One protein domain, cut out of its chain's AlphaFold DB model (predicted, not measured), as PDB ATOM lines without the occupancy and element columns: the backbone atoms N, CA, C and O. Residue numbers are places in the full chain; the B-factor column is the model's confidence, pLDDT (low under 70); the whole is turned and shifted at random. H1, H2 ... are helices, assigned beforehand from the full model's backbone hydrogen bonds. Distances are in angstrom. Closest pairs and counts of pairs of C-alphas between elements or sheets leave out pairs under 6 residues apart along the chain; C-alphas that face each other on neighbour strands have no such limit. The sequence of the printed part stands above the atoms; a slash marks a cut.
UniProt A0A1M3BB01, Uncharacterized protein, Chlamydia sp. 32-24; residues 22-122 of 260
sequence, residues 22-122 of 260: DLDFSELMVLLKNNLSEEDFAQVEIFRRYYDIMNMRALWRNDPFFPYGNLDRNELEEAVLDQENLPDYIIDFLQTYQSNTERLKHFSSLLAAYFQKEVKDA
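This is residues 22 to 122 of the 260 residues of an uncharacterized protein of Chlamydia sp. 32-24 (UniProt A0A1M3BB01). One long helix, H2, runs through the middle; H6 runs back side by side with it, H3 crosses its later half, and H4 packs on H6. H1 folds back at the beginning of H2, and the short H5 stands crosswise at the other end. The printed part has 101 residues with six named helices, H1 to H6 in order, and no named strand: all helix, packed part aligned, part crossed. The whole is compact, with a radius of gyration of the C-alphas of 14.2 A and spans of 40 by 30 by 23 A.

Start at the hub, H2, residues 38 to 61, which has a kink of 32 degrees near residue 49. Its residues 46 to 57 touch H6, residues 107 to 121, at a shallow tilt of 4 degrees, opposite ways; the closest C-alphas, of Ile 46 and Glu 118, are 7.2 A apart. Its residues 52 to 59 touch H3, residues 73 to 82, about perpendicular at 85 degrees, the closest C-alphas being those of Met 56 and Leu 76, 7.3 A. At residues 110 to 114, H6 touches H4, residues 88 to 96; the closest C-alphas are those of Tyr 89 and Ala 113, 6.4 A. H5, residues 100 to 105, only just touches H2, with 3 pairs of C-alphas within 8 A, the closest those of Trp 60 and Asn 100, 5.5 A. H1, residues 25 to 35, is close to H2 but not clearly touching, C-alphas 33 and 41 being closest at 6.8 A. O i to N i+4 pairs are within hydrogen-bond range throughout H1, H3, H4 and H5, in 17 of 20 in H2 and 10 of 11 in H6.

Find C-alpha 38 at (56.844, -47.289, 31.955); H2 runs 33.8 A from there. H6 runs 21.7 A to C-alpha 121 at (54.323, -32.455, 37.982).

The printed part has no cut; the link from H2 to H3 is long, and no printed residue is under 70.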
ATOM      1  N   ASP A  22      31.627 -52.963  27.858       94.56
ATOM      2  CA  ASP A  22      32.108 -54.244  27.316       94.56
ATOM      3  C   ASP A  22      33.493 -54.633  27.855       94.56
ATOM      4  O   ASP A  22      33.839 -55.811  27.860       94.56
ATOM      5  N   LEU A  23      34.266 -53.638  28.295       95.19
ATOM      6  CA  LEU A  23      35.589 -53.769  28.901       95.19
ATOM      7  C   LEU A  23      35.524 -53.182  30.312       95.19
ATOM      8  O   LEU A  23      35.258 -51.986  30.449       95.19
ATOM      9  N   ASP A  24      35.775 -53.994  31.337       95.88
ATOM     10  CA  ASP A  24      35.804 -53.503  32.718       95.88
ATOM     11  C   ASP A  24      37.165 -52.900  33.107       95.88
ATOM     12  O   ASP A  24      38.175 -53.036  32.407       95.88
ATOM     13  N   PHE A  25      37.202 -52.188  34.234       96.94
ATOM     14  CA  PHE A  25      38.415 -51.522  34.703       96.94
ATOM     15  C   PHE A  25      39.585 -52.491  34.922       96.94
ATOM     16  O   PHE A  25      40.735 -52.150  34.639       96.94
ATOM     17  N   SER A  26      39.324 -53.708  35.403       96.44
ATOM     18  CA  SER A  26      40.377 -54.691  35.665       96.44
ATOM     19  C   SER A  26      41.002 -55.207  34.366       96.44
ATOM     20  O   SER A  26      42.229 -55.293  34.257       96.44
ATOM     21  N   GLU A  27      40.176 -55.453  33.349       97.62
ATOM     22  CA  GLU A  27      40.611 -55.826  32.005       97.62
ATOM     23  C   GLU A  27      41.389 -54.686  31.335       97.62
ATOM     24  O   GLU A  27      42.460 -54.922  30.759       97.62
ATOM     25  N   LEU A  28      40.916 -53.439  31.476       98.00
ATOM     26  CA  LEU A  28      41.642 -52.257  31.011       98.00
ATOM     27  C   LEU A  28      43.025 -52.178  31.667       98.00
ATOM     28  O   LEU A  28      44.018 -52.001  30.966       98.00
ATOM     29  N   MET A  29      43.138 -52.362  32.982       98.00
ATOM     30  CA  MET A  29      44.431 -52.288  33.671       98.00
ATOM     31  C   MET A  29      45.435 -53.336  33.179       98.00
ATOM     32  O   MET A  29      46.618 -53.018  33.015       98.00
ATOM     33  N   VAL A  30      44.983 -54.560  32.886       97.38
ATOM     34  CA  VAL A  30      45.827 -55.595  32.261       97.38
ATOM     35  C   VAL A  30      46.283 -55.152  30.870       97.38
ATOM     36  O   VAL A  30      47.465 -55.278  30.536       97.38
ATOM     37  N   LEU A  31      45.371 -54.597  30.067       97.06
ATOM     38  CA  LEU A  31      45.685 -54.071  28.740       97.06
ATOM     39  C   LEU A  31      46.727 -52.945  28.815       97.06
ATOM     40  O   LEU A  31      47.714 -52.984  28.079       97.06
ATOM     41  N   LEU A  32      46.554 -51.981  29.723       97.50
ATOM     42  CA  LEU A  32      47.464 -50.846  29.884       97.50
ATOM     43  C   LEU A  32      48.847 -51.288  30.366       97.50
ATOM     44  O   LEU A  32      49.851 -50.922  29.755       97.50
ATOM     45  N   LYS A  33      48.913 -52.131  31.403       96.81
ATOM     46  CA  LYS A  33      50.181 -52.610  31.980       96.81
ATOM     47  C   LYS A  33      51.044 -53.365  30.969       96.81
ATOM     48  O   LYS A  33      52.265 -53.261  31.005       96.81
ATOM     49  N   ASN A  34      50.419 -54.104  30.056       96.56
ATOM     50  CA  ASN A  34      51.133 -54.905  29.063       96.56
ATOM     51  C   ASN A  34      51.598 -54.110  27.832       96.56
ATOM     52  O   ASN A  34      52.413 -54.622  27.067       96.56
ATOM     53  N   ASN A  35      51.067 -52.904  27.599       96.88
ATOM     54  CA  ASN A  35      51.230 -52.212  26.314       96.88
ATOM     55  C   ASN A  35      51.719 -50.759  26.421       96.88
ATOM     56  O   ASN A  35      52.232 -50.227  25.432       96.88
ATOM     57  N   LEU A  36      51.586 -50.101  27.577       96.69
ATOM     58  CA  LEU A  36      52.123 -48.756  27.795       96.69
ATOM     59  C   LEU A  36      53.637 -48.784  28.054       96.69
ATOM     60  O   LEU A  36      54.180 -49.773  28.543       96.69
ATOM     61  N   SER A  37      54.348 -47.692  27.737       96.06
ATOM     62  CA  SER A  37      55.688 -47.504  28.328       96.06
ATOM     63  C   SER A  37      55.587 -47.300  29.828       96.06
ATOM     64  O   SER A  37      54.608 -46.734  30.301       96.06
ATOM     65  N   GLU A  38      56.671 -47.615  30.535       95.81
ATOM     66  CA  GLU A  38      56.844 -47.289  31.955       95.81
ATOM     67  C   GLU A  38      56.528 -45.813  32.256       95.81
ATOM     68  O   GLU A  38      55.788 -45.525  33.189       95.81
ATOM     69  N   GLU A  39      56.993 -44.877  31.419       94.50
ATOM     70  CA  GLU A  39      56.722 -43.439  31.591       94.50
ATOM     71  C   GLU A  39      55.224 -43.081  31.528       94.50
ATOM     72  O   GLU A  39      54.751 -42.245  32.294       94.50
ATOM     73  N   ASP A  40      54.467 -43.705  30.624       96.00
ATOM     74  CA  ASP A  40      53.034 -43.424  30.475       96.00
ATOM     75  C   ASP A  40      52.216 -44.188  31.521       96.00
ATOM     76  O   ASP A  40      51.239 -43.670  32.057       96.00
ATOM     77  N   PHE A  41      52.649 -45.395  31.887       97.25
ATOM     78  CA  PHE A  41      52.035 -46.149  32.971       97.25
ATOM     79  C   PHE A  41      52.209 -45.443  34.327       97.25
ATOM     80  O   PHE A  41      51.271 -45.418  35.115       97.25
ATOM     81  N   ALA A  42      53.329 -44.754  34.566       96.25
ATOM     82  CA  ALA A  42      53.508 -43.930  35.765       96.25
ATOM     83  C   ALA A  42      52.444 -42.816  35.890       96.25
ATOM     84  O   ALA A  42      52.024 -42.467  36.992       96.25
ATOM     85  N   GLN A  43      51.945 -42.279  34.770       96.81
ATOM     86  CA  GLN A  43      50.832 -41.320  34.780       96.81
ATOM     87  C   GLN A  43      49.494 -41.989  35.142       96.81
ATOM     88  O   GLN A  43      48.683 -41.392  35.851       96.81
ATOM     89  N   VAL A  44      49.282 -43.241  34.721       97.94
ATOM     90  CA  VAL A  44      48.140 -44.060  35.169       97.94
ATOM     91  C   VAL A  44      48.203 -44.282  36.682       97.94
ATOM     92  O   VAL A  44      47.189 -44.153  37.363       97.94
ATOM     93  N   GLU A  45      49.387 -44.542  37.237       97.50
ATOM     94  CA  GLU A  45      49.567 -44.710  38.684       97.50
ATOM     95  C   GLU A  45      49.260 -43.423  39.463       97.50
ATOM     96  O   GLU A  45      48.578 -43.478  40.489       97.50
ATOM     97  N   ILE A  46      49.682 -42.252  38.966       97.25
ATOM     98  CA  ILE A  46      49.339 -40.945  39.562       97.25
ATOM     99  C   ILE A  46      47.824 -40.711  39.556       97.25
ATOM    100  O   ILE A  46      47.262 -40.246  40.552       97.25
ATOM    101  N   PHE A  47      47.151 -41.050  38.455       97.88
ATOM    102  CA  PHE A  47      45.695 -40.963  38.366       97.88
ATOM    103  C   PHE A  47      45.029 -41.858  39.420       97.88
ATOM    104  O   PHE A  47      44.195 -41.407  40.206       97.88
ATOM    105  N   ARG A  48      45.428 -43.135  39.476       98.00
ATOM    106  CA  ARG A  48      44.873 -44.137  40.400       98.00
ATOM    107  C   ARG A  48      45.143 -43.806  41.866       98.00
ATOM    108  O   ARG A  48      44.346 -44.157  42.732       98.00
ATOM    109  N   ARG A  49      46.200 -43.040  42.144       97.81
ATOM    110  CA  ARG A  49      46.559 -42.589  43.492       97.81
ATOM    111  C   ARG A  49      45.473 -41.758  44.169       97.81
ATOM    112  O   ARG A  49      45.343 -41.814  45.390       97.81
ATOM    113  N   TYR A  50      44.660 -41.031  43.402       97.94
ATOM    114  CA  TYR A  50      43.471 -40.378  43.951       97.94
ATOM    115  C   TYR A  50      42.568 -41.389  44.674       97.94
ATOM    116  O   TYR A  50      42.117 -41.143  45.792       97.94
ATOM    117  N   TYR A  51      42.357 -42.559  44.070       98.00
ATOM    118  CA  TYR A  51      41.532 -43.614  44.645       98.00
ATOM    119  C   TYR A  51      42.209 -44.324  45.810       98.00
ATOM    120  O   TYR A  51      41.504 -44.704  46.737       98.00
ATOM    121  N   ASP A  52      43.541 -44.425  45.838       98.19
ATOM    122  CA  ASP A  52      44.256 -44.884  47.039       98.19
ATOM    123  C   ASP A  52      43.997 -43.940  48.219       98.19
ATOM    124  O   ASP A  52      43.638 -44.390  49.303       98.19
ATOM    125  N   ILE A  53      44.075 -42.623  48.003       98.31
ATOM    126  CA  ILE A  53      43.769 -41.614  49.031       98.31
ATOM    127  C   ILE A  53      42.305 -41.722  49.488       98.31
ATOM    128  O   ILE A  53      42.010 -41.662  50.686       98.31
ATOM    129  N   MET A  54      41.371 -41.928  48.557       98.06
ATOM    130  CA  MET A  54      39.964 -42.167  48.896       98.06
ATOM    131  C   MET A  54      39.768 -43.486  49.660       98.06
ATOM    132  O   MET A  54      38.983 -43.528  50.608       98.06
ATOM    133  N   ASN A  55      40.520 -44.531  49.319       98.19
ATOM    134  CA  ASN A  55      40.514 -45.810  50.019       98.19
ATOM    135  C   ASN A  55      41.153 -45.718  51.408       98.19
ATOM    136  O   ASN A  55      40.687 -46.395  52.315       98.19
ATOM    137  N   MET A  56      42.128 -44.832  51.642       98.06
ATOM    138  CA  MET A  56      42.641 -44.563  52.994       98.06
ATOM    139  C   MET A  56      41.541 -43.982  53.883       98.06
ATOM    140  O   MET A  56      41.354 -44.408  55.023       98.06
ATOM    141  N   ARG A  57      40.735 -43.059  53.344       97.88
ATOM    142  CA  ARG A  57      39.548 -42.570  54.054       97.88
ATOM    143  C   ARG A  57      38.544 -43.692  54.306       97.88
ATOM    144  O   ARG A  57      38.003 -43.759  55.408       97.88
ATOM    145  N   ALA A  58      38.292 -44.541  53.310       97.12
ATOM    146  CA  ALA A  58      37.398 -45.685  53.457       97.12
ATOM    147  C   ALA A  58      37.902 -46.648  54.544       97.12
ATOM    148  O   ALA A  58      37.126 -47.066  55.398       97.12
ATOM    149  N   LEU A  59      39.209 -46.907  54.594       97.00
ATOM    150  CA  LEU A  59      39.865 -47.716  55.616       97.00
ATOM    151  C   LEU A  59      39.596 -47.171  57.020       97.00
ATOM    152  O   LEU A  59      39.126 -47.902  57.886       97.00
ATOM    153  N   TRP A  60      39.811 -45.873  57.246       96.69
ATOM    154  CA  TRP A  60      39.589 -45.266  58.564       96.69
ATOM    155  C   TRP A  60      38.116 -45.228  58.986       96.69
ATOM    156  O   TRP A  60      37.832 -45.081  60.177       96.69
ATOM    157  N   ARG A  61      37.185 -45.348  58.032       96.19
ATOM    158  CA  ARG A  61      35.731 -45.386  58.265       96.19
ATOM    159  C   ARG A  61      35.147 -46.798  58.287       96.19
ATOM    160  O   ARG A  61      33.996 -46.943  58.688       96.19
ATOM    161  N   ASN A  62      35.928 -47.812  57.915       94.12
ATOM    162  CA  ASN A  62      35.460 -49.164  57.600       94.12
ATOM    163  C   ASN A  62      34.421 -49.206  56.460       94.12
ATOM    164  O   ASN A  62      33.510 -50.031  56.476       94.12
ATOM    165  N   ASP A  63      34.572 -48.328  55.468       92.50
ATOM    166  CA  ASP A  63      33.749 -48.312  54.258       92.50
ATOM    167  C   ASP A  63      34.313 -49.289  53.191       92.50
ATOM    168  O   ASP A  63      35.497 -49.673  53.234       92.50
ATOM    169  N   PRO A  64      33.493 -49.712  52.207       92.06
ATOM    170  CA  PRO A  64      33.962 -50.454  51.037       92.06
ATOM    171  C   PRO A  64      35.019 -49.678  50.240       92.06
ATOM    172  O   PRO A  64      34.992 -48.451  50.182       92.06
ATOM    173  N   PHE A  65      35.947 -50.403  49.612       94.19
ATOM    174  CA  PHE A  65      37.002 -49.799  48.796       94.19
ATOM    175  C   PHE A  65      36.548 -49.617  47.355       94.19
ATOM    176  O   PHE A  65      35.830 -50.447  46.796       94.19
ATOM    177  N   PHE A  66      37.055 -48.559  46.740       93.12
ATOM    178  CA  PHE A  66      37.028 -48.378  45.304       93.12
ATOM    179  C   PHE A  66      38.049 -49.319  44.649       93.12
ATOM    180  O   PHE A  66      39.208 -49.339  45.073       93.12
ATOM    181  N   PRO A  67      37.679 -50.045  43.579       94.75
ATOM    182  CA  PRO A  67      38.585 -50.963  42.879       94.75
ATOM    183  C   PRO A  67      39.608 -50.249  41.970       94.75
ATOM    184  O   PRO A  67      40.329 -50.896  41.220       94.75
ATOM    185  N   TYR A  68      39.661 -48.915  42.015       97.56
ATOM    186  CA  TYR A  68      40.414 -48.077  41.076       97.56
ATOM    187  C   TYR A  68      41.810 -47.674  41.571       97.56
ATOM    188  O   TYR A  68      42.599 -47.135  40.796       97.56
ATOM    189  N   GLY A  69      42.116 -47.920  42.849       97.25
ATOM    190  CA  GLY A  69      43.411 -47.610  43.465       97.25
ATOM    191  C   GLY A  69      44.559 -48.443  42.898       97.25
ATOM    192  O   GLY A  69      44.320 -49.430  42.201       97.25
ATOM    193  N   ASN A  70      45.802 -48.039  43.172       97.38
ATOM    194  CA  ASN A  70      46.993 -48.838  42.885       97.38
ATOM    195  C   ASN A  70      47.137 -50.030  43.822       97.38
ATOM    196  O   ASN A  70      47.648 -51.054  43.376       97.38
ATOM    197  N   LEU A  71      46.687 -49.872  45.067       96.31
ATOM    198  CA  LEU A  71      46.860 -50.840  46.139       96.31
ATOM    199  C   LEU A  71      45.539 -51.544  46.442       96.31
ATOM    200  O   LEU A  71      44.473 -50.914  46.483       96.31
ATOM    201  N   ASP A  72      45.609 -52.848  46.690       95.19
ATOM    202  CA  ASP A  72      44.505 -53.570  47.306       95.19
ATOM    203  C   ASP A  72      44.364 -53.223  48.800       95.19
ATOM    204  O   ASP A  72      45.072 -52.378  49.354       95.19
ATOM    205  N   ARG A  73      43.394 -53.845  49.478       94.88
ATOM    206  CA  ARG A  73      43.150 -53.573  50.897       94.88
ATOM    207  C   ARG A  73      44.346 -53.903  51.786       94.88
ATOM    208  O   ARG A  73      44.667 -53.097  52.652       94.88
ATOM    209  N   ASN A  74      44.957 -55.067  51.594       95.38
ATOM    210  CA  ASN A  74      46.058 -55.515  52.437       95.38
ATOM    211  C   ASN A  74      47.291 -54.649  52.175       95.38
ATOM    212  O   ASN A  74      47.900 -54.152  53.115       95.38
ATOM    213  N   GLU A  75      47.588 -54.389  50.901       96.44
ATOM    214  CA  GLU A  75      48.697 -53.529  50.489       96.44
ATOM    215  C   GLU A  75      48.540 -52.101  51.035       96.44
ATOM    216  O   GLU A  75      49.509 -51.501  51.495       96.44
ATOM    217  N   LEU A  76      47.320 -51.548  51.029       96.19
ATOM    218  CA  LEU A  76      47.061 -50.216  51.577       96.19
ATOM    219  C   LEU A  76      47.168 -50.186  53.107       96.19
ATOM    220  O   LEU A  76      47.669 -49.209  53.665       96.19
ATOM    221  N   GLU A  77      46.685 -51.226  53.789       95.38
ATOM    222  CA  GLU A  77      46.811 -51.362  55.242       95.38
ATOM    223  C   GLU A  77      48.282 -51.434  55.668       95.38
ATOM    224  O   GLU A  77      48.684 -50.703  56.577       95.38
ATOM    225  N   GLU A  78      49.088 -52.239  54.970       96.25
ATOM    226  CA  GLU A  78      50.538 -52.333  55.166       96.25
ATOM    227  C   GLU A  78      51.225 -50.993  54.870       96.25
ATOM    228  O   GLU A  78      51.928 -50.463  55.727       96.25
ATOM    229  N   ALA A  79      50.946 -50.360  53.725       95.44
ATOM    230  CA  ALA A  79      51.557 -49.080  53.356       95.44
ATOM    231  C   ALA A  79      51.242 -47.952  54.358       95.44
ATOM    232  O   ALA A  79      52.103 -47.128  54.664       95.44
ATOM    233  N   VAL A  80      50.019 -47.900  54.901       94.44
ATOM    234  CA  VAL A  80      49.630 -46.909  55.924       94.44
ATOM    235  C   VAL A  80      50.285 -47.197  57.280       94.44
ATOM    236  O   VAL A  80      50.558 -46.252  58.030       94.44
ATOM    237  N   LEU A  81      50.509 -48.471  57.612       94.06
ATOM    238  CA  LEU A  81      51.174 -48.891  58.847       94.06
ATOM    239  C   LEU A  81      52.672 -48.580  58.797       94.06
ATOM    240  O   LEU A  81      53.188 -47.914  59.696       94.06
ATOM    241  N   ASP A  82      53.332 -49.041  57.739       93.44
ATOM    242  CA  ASP A  82      54.783 -48.983  57.580       93.44
ATOM    243  C   ASP A  82      55.247 -47.600  57.107       93.44
ATOM    244  O   ASP A  82      56.387 -47.210  57.348       93.44
ATOM    245  N   GLN A  83      54.345 -46.820  56.494       92.00
ATOM    246  CA  GLN A  83      54.636 -45.514  55.891       92.00
ATOM    247  C   GLN A  83      55.743 -45.594  54.829       92.00
ATOM    248  O   GLN A  83      56.501 -44.646  54.625       92.00
ATOM    249  N   GLU A  84      55.818 -46.729  54.136       87.69
ATOM    250  CA  GLU A  84      56.766 -46.989  53.057       87.69
ATOM    251  C   GLU A  84      56.059 -46.990  51.700       87.69
ATOM    252  O   GLU A  84      54.868 -47.274  51.594       87.69
ATOM    253  N   ASN A  85      56.806 -46.679  50.636       86.69
ATOM    254  CA  ASN A  85      56.310 -46.673  49.251       86.69
ATOM    255  C   ASN A  85      55.105 -45.742  49.002       86.69
ATOM    256  O   ASN A  85      54.385 -45.891  48.015       86.69
ATOM    257  N   LEU A  86      54.911 -44.745  49.869       94.62
ATOM    258  CA  LEU A  86      53.934 -43.673  49.711       94.62
ATOM    259  C   LEU A  86      54.646 -42.368  49.327       94.62
ATOM    260  O   LEU A  86      55.786 -42.150  49.733       94.62
ATOM    261  N   PRO A  87      54.002 -41.465  48.570       96.19
ATOM    262  CA  PRO A  87      54.555 -40.136  48.344       96.19
ATOM    263  C   PRO A  87      54.728 -39.346  49.641       96.19
ATOM    264  O   PRO A  87      53.894 -39.442  50.544       96.19
ATOM    265  N   ASP A  88      55.747 -38.484  49.672       96.88
ATOM    266  CA  ASP A  88      56.124 -37.687  50.847       96.88
ATOM    267  C   ASP A  88      54.937 -36.948  51.482       96.88
ATOM    268  O   ASP A  88      54.754 -37.006  52.690       96.88
ATOM    269  N   TYR A  89      54.052 -36.340  50.684       97.44
ATOM    270  CA  TYR A  89      52.896 -35.605  51.215       97.44
ATOM    271  C   TYR A  89      51.871 -36.503  51.937       97.44
ATOM    272  O   TYR A  89      51.134 -36.025  52.799       97.44
ATOM    273  N   ILE A  90      51.800 -37.797  51.596       98.12
ATOM    274  CA  ILE A  90      50.978 -38.770  52.326       98.12
ATOM    275  C   ILE A  90      51.677 -39.146  53.630       98.12
ATOM    276  O   ILE A  90      51.032 -39.182  54.677       98.12
ATOM    277  N   ILE A  91      52.987 -39.395  53.581       97.81
ATOM    278  CA  ILE A  91      53.790 -39.724  54.763       97.81
ATOM    279  C   ILE A  91      53.715 -38.577  55.779       97.81
ATOM    280  O   ILE A  91      53.343 -38.807  56.930       97.81
ATOM    281  N   ASP A  92      53.948 -37.339  55.343       97.81
ATOM    282  CA  ASP A  92      53.848 -36.129  56.164       97.81
ATOM    283  C   ASP A  92      52.470 -36.015  56.833       97.81
ATOM    284  O   ASP A  92      52.361 -35.711  58.026       97.81
ATOM    285  N   PHE A  93      51.398 -36.313  56.093       98.38
ATOM    286  CA  PHE A  93      50.037 -36.321  56.623       98.38
ATOM    287  C   PHE A  93      49.836 -37.404  57.694       98.38
ATOM    288  O   PHE A  93      49.302 -37.119  58.770       98.38
ATOM    289  N   LEU A  94      50.280 -38.638  57.433       97.75
ATOM    290  CA  LEU A  94      50.168 -39.760  58.373       97.75
ATOM    291  C   LEU A  94      50.986 -39.528  59.651       97.75
ATOM    292  O   LEU A  94      50.545 -39.923  60.734       97.75
ATOM    293  N   GLN A  95      52.138 -38.865  59.535       96.69
ATOM    294  CA  GLN A  95      52.992 -38.479  60.658       96.69
ATOM    295  C   GLN A  95      52.416 -37.306  61.457       96.69
ATOM    296  O   GLN A  95      52.534 -37.268  62.685       96.69
ATOM    297  N   THR A  96      51.754 -36.366  60.788       97.69
ATOM    298  CA  THR A  96      51.089 -35.239  61.451       97.69
ATOM    299  C   THR A  96      49.853 -35.707  62.224       97.69
ATOM    300  O   THR A  96      49.645 -35.312  63.372       97.69
ATOM    301  N   TYR A  97      49.049 -36.593  61.630       97.50
ATOM    302  CA  TYR A  97      47.784 -37.056  62.200       97.50
ATOM    303  C   TYR A  97      47.845 -38.544  62.550       97.50
ATOM    304  O   TYR A  97      47.621 -39.421  61.720       97.50
ATOM    305  N   GLN A  98      48.105 -38.834  63.825       94.25
ATOM    306  CA  GLN A  98      48.357 -40.200  64.305       94.25
ATOM    307  C   GLN A  98      47.090 -41.044  64.512       94.25
ATOM    308  O   GLN A  98      47.151 -42.269  64.475       94.25
ATOM    309  N   SER A  99      45.932 -40.413  64.739       96.38
ATOM    310  CA  SER A  99      44.666 -41.126  64.966       96.38
ATOM    311  C   SER A  99      43.741 -41.049  63.756       96.38
ATOM    312  O   SER A  99      43.703 -40.032  63.064       96.38
ATOM    313  N   ASN A 100      42.923 -42.086  63.543       96.44
ATOM    314  CA  ASN A 100      41.913 -42.099  62.477       96.44
ATOM    315  C   ASN A 100      40.946 -40.908  62.579       96.44
ATOM    316  O   ASN A 100      40.576 -40.338  61.559       96.44
ATOM    317  N   THR A 101      40.579 -40.485  63.792       97.06
ATOM    318  CA  THR A 101      39.708 -39.320  64.009       97.06
ATOM    319  C   THR A 101      40.338 -38.032  63.484       97.06
ATOM    320  O   THR A 101      39.688 -37.290  62.749       97.06
ATOM    321  N   GLU A 102      41.610 -37.783  63.806       97.38
ATOM    322  CA  GLU A 102      42.323 -36.595  63.322       97.38
ATOM    323  C   GLU A 102      42.564 -36.665  61.809       97.38
ATOM    324  O   GLU A 102      42.328 -35.682  61.110       97.38
ATOM    325  N   ARG A 103      42.928 -37.840  61.276       97.62
ATOM    326  CA  ARG A 103      43.074 -38.059  59.827       97.62
ATOM    327  C   ARG A 103      41.779 -37.759  59.076       97.62
ATOM    328  O   ARG A 103      41.798 -37.106  58.041       97.62
ATOM    329  N   LEU A 104      40.634 -38.192  59.601       96.88
ATOM    330  CA  LEU A 104      39.335 -37.918  58.986       96.88
ATOM    331  C   LEU A 104      38.956 -36.440  59.058       96.88
ATOM    332  O   LEU A 104      38.426 -35.905  58.086       96.88
ATOM    333  N   LYS A 105      39.238 -35.786  60.186       95.44
ATOM    334  CA  LYS A 105      38.980 -34.358  60.383       95.44
ATOM    335  C   LYS A 105      39.807 -33.494  59.430       95.44
ATOM    336  O   LYS A 105      39.286 -32.531  58.885       95.44
ATOM    337  N   HIS A 106      41.066 -33.863  59.217       96.62
ATOM    338  CA  HIS A 106      42.008 -33.109  58.396       96.62
ATOM    339  C   HIS A 106      42.152 -33.654  56.970       96.62
ATOM    340  O   HIS A 106      43.004 -33.192  56.225       96.62
ATOM    341  N   PHE A 107      41.307 -34.596  56.541       97.19
ATOM    342  CA  PHE A 107      41.430 -35.255  55.236       97.19
ATOM    343  C   PHE A 107      41.454 -34.292  54.034       97.19
ATOM    344  O   PHE A 107      42.074 -34.586  53.012       97.19
ATOM    345  N   SER A 108      40.800 -33.131  54.141       95.50
ATOM    346  CA  SER A 108      40.848 -32.088  53.111       95.50
ATOM    347  C   SER A 108      42.269 -31.569  52.858       95.50
ATOM    348  O   SER A 108      42.578 -31.254  51.711       95.50
ATOM    349  N   SER A 109      43.153 -31.555  53.864       97.12
ATOM    350  CA  SER A 109      44.554 -31.151  53.691       97.12
ATOM    351  C   SER A 109      45.352 -32.157  52.862       97.12
ATOM    352  O   SER A 109      46.138 -31.754  52.007       97.12
ATOM    353  N   LEU A 110      45.087 -33.461  53.025       98.12
ATOM    354  CA  LEU A 110      45.694 -34.511  52.203       98.12
ATOM    355  C   LEU A 110      45.271 -34.388  50.734       98.12
ATOM    356  O   LEU A 110      46.100 -34.507  49.833       98.12
ATOM    357  N   LEU A 111      43.986 -34.113  50.485       97.56
ATOM    358  CA  LEU A 111      43.497 -33.858  49.130       97.56
ATOM    359  C   LEU A 111      44.130 -32.595  48.534       97.56
ATOM    360  O   LEU A 111      44.572 -32.632  47.387       97.56
ATOM    361  N   ALA A 112      44.202 -31.495  49.287       96.94
ATOM    362  CA  ALA A 112      44.844 -30.266  48.823       96.94
ATOM    363  C   ALA A 112      46.313 -30.520  48.436       96.94
ATOM    364  O   ALA A 112      46.727 -30.158  47.332       96.94
ATOM    365  N   ALA A 113      47.062 -31.236  49.283       97.81
ATOM    366  CA  ALA A 113      48.451 -31.604  49.024       97.81
ATOM    367  C   ALA A 113      48.610 -32.494  47.778       97.81
ATOM    368  O   ALA A 113      49.482 -32.227  46.951       97.81
ATOM    369  N   TYR A 114      47.735 -33.493  47.596       98.00
ATOM    370  CA  TYR A 114      47.707 -34.336  46.395       98.00
ATOM    371  C   TYR A 114      47.554 -33.499  45.128       98.00
ATOM    372  O   TYR A 114      48.402 -33.553  44.241       98.00
ATOM    373  N   PHE A 115      46.511 -32.670  45.041       97.56
ATOM    374  CA  PHE A 115      46.298 -31.886  43.826       97.56
ATOM    375  C   PHE A 115      47.395 -30.841  43.620       97.56
ATOM    376  O   PHE A 115      47.823 -30.643  42.488       97.56
ATOM    377  N   GLN A 116      47.895 -30.199  44.677       95.50
ATOM    378  CA  GLN A 116      48.993 -29.241  44.558       95.50
ATOM    379  C   GLN A 116      50.263 -29.894  43.994       95.50
ATOM    380  O   GLN A 116      50.925 -29.315  43.129       95.50
ATOM    381  N   LYS A 117      50.606 -31.088  44.483       96.81
ATOM    382  CA  LYS A 117      51.801 -31.822  44.070       96.81
ATOM    383  C   LYS A 117      51.640 -32.419  42.675       96.81
ATOM    384  O   LYS A 117      52.450 -32.129  41.797       96.81
ATOM    385  N   GLU A 118      50.594 -33.206  42.454       97.25
ATOM    386  CA  GLU A 118      50.448 -33.977  41.218       97.25
ATOM    387  C   GLU A 118      50.094 -33.094  40.015       97.25
ATOM    388  O   GLU A 118      50.623 -33.317  38.932       97.25
ATOM    389  N   VAL A 119      49.289 -32.031  40.172       96.62
ATOM    390  CA  VAL A 119      48.999 -31.096  39.059       96.62
ATOM    391  C   VAL A 119      50.261 -30.356  38.607       96.62
ATOM    392  O   VAL A 119      50.415 -30.048  37.423       96.62
ATOM    393  N   LYS A 120      51.172 -30.051  39.539       95.25
ATOM    394  CA  LYS A 120      52.432 -29.364  39.233       95.25
ATOM    395  C   LYS A 120      53.351 -30.222  38.362       95.25
ATOM    396  O   LYS A 120      53.998 -29.677  37.467       95.25
ATOM    397  N   ASP A 121      53.399 -31.523  38.632       94.31
ATOM    398  CA  ASP A 121      54.323 -32.455  37.982       94.31
ATOM    399  C   ASP A 121      53.705 -33.158  36.759       94.31
ATOM    400  O   ASP A 121      54.429 -33.629  35.879       94.31
ATOM    401  N   ALA A 122      52.373 -33.205  36.673       95.38
ATOM    402  CA  ALA A 122      51.653 -33.784  35.549       95.38
ATOM    403  C   ALA A 122      51.809 -32.970  34.253       95.38
ATOM    404  O   ALA A 122      52.105 -31.771  34.233       95.38
TER     405      ALA A 122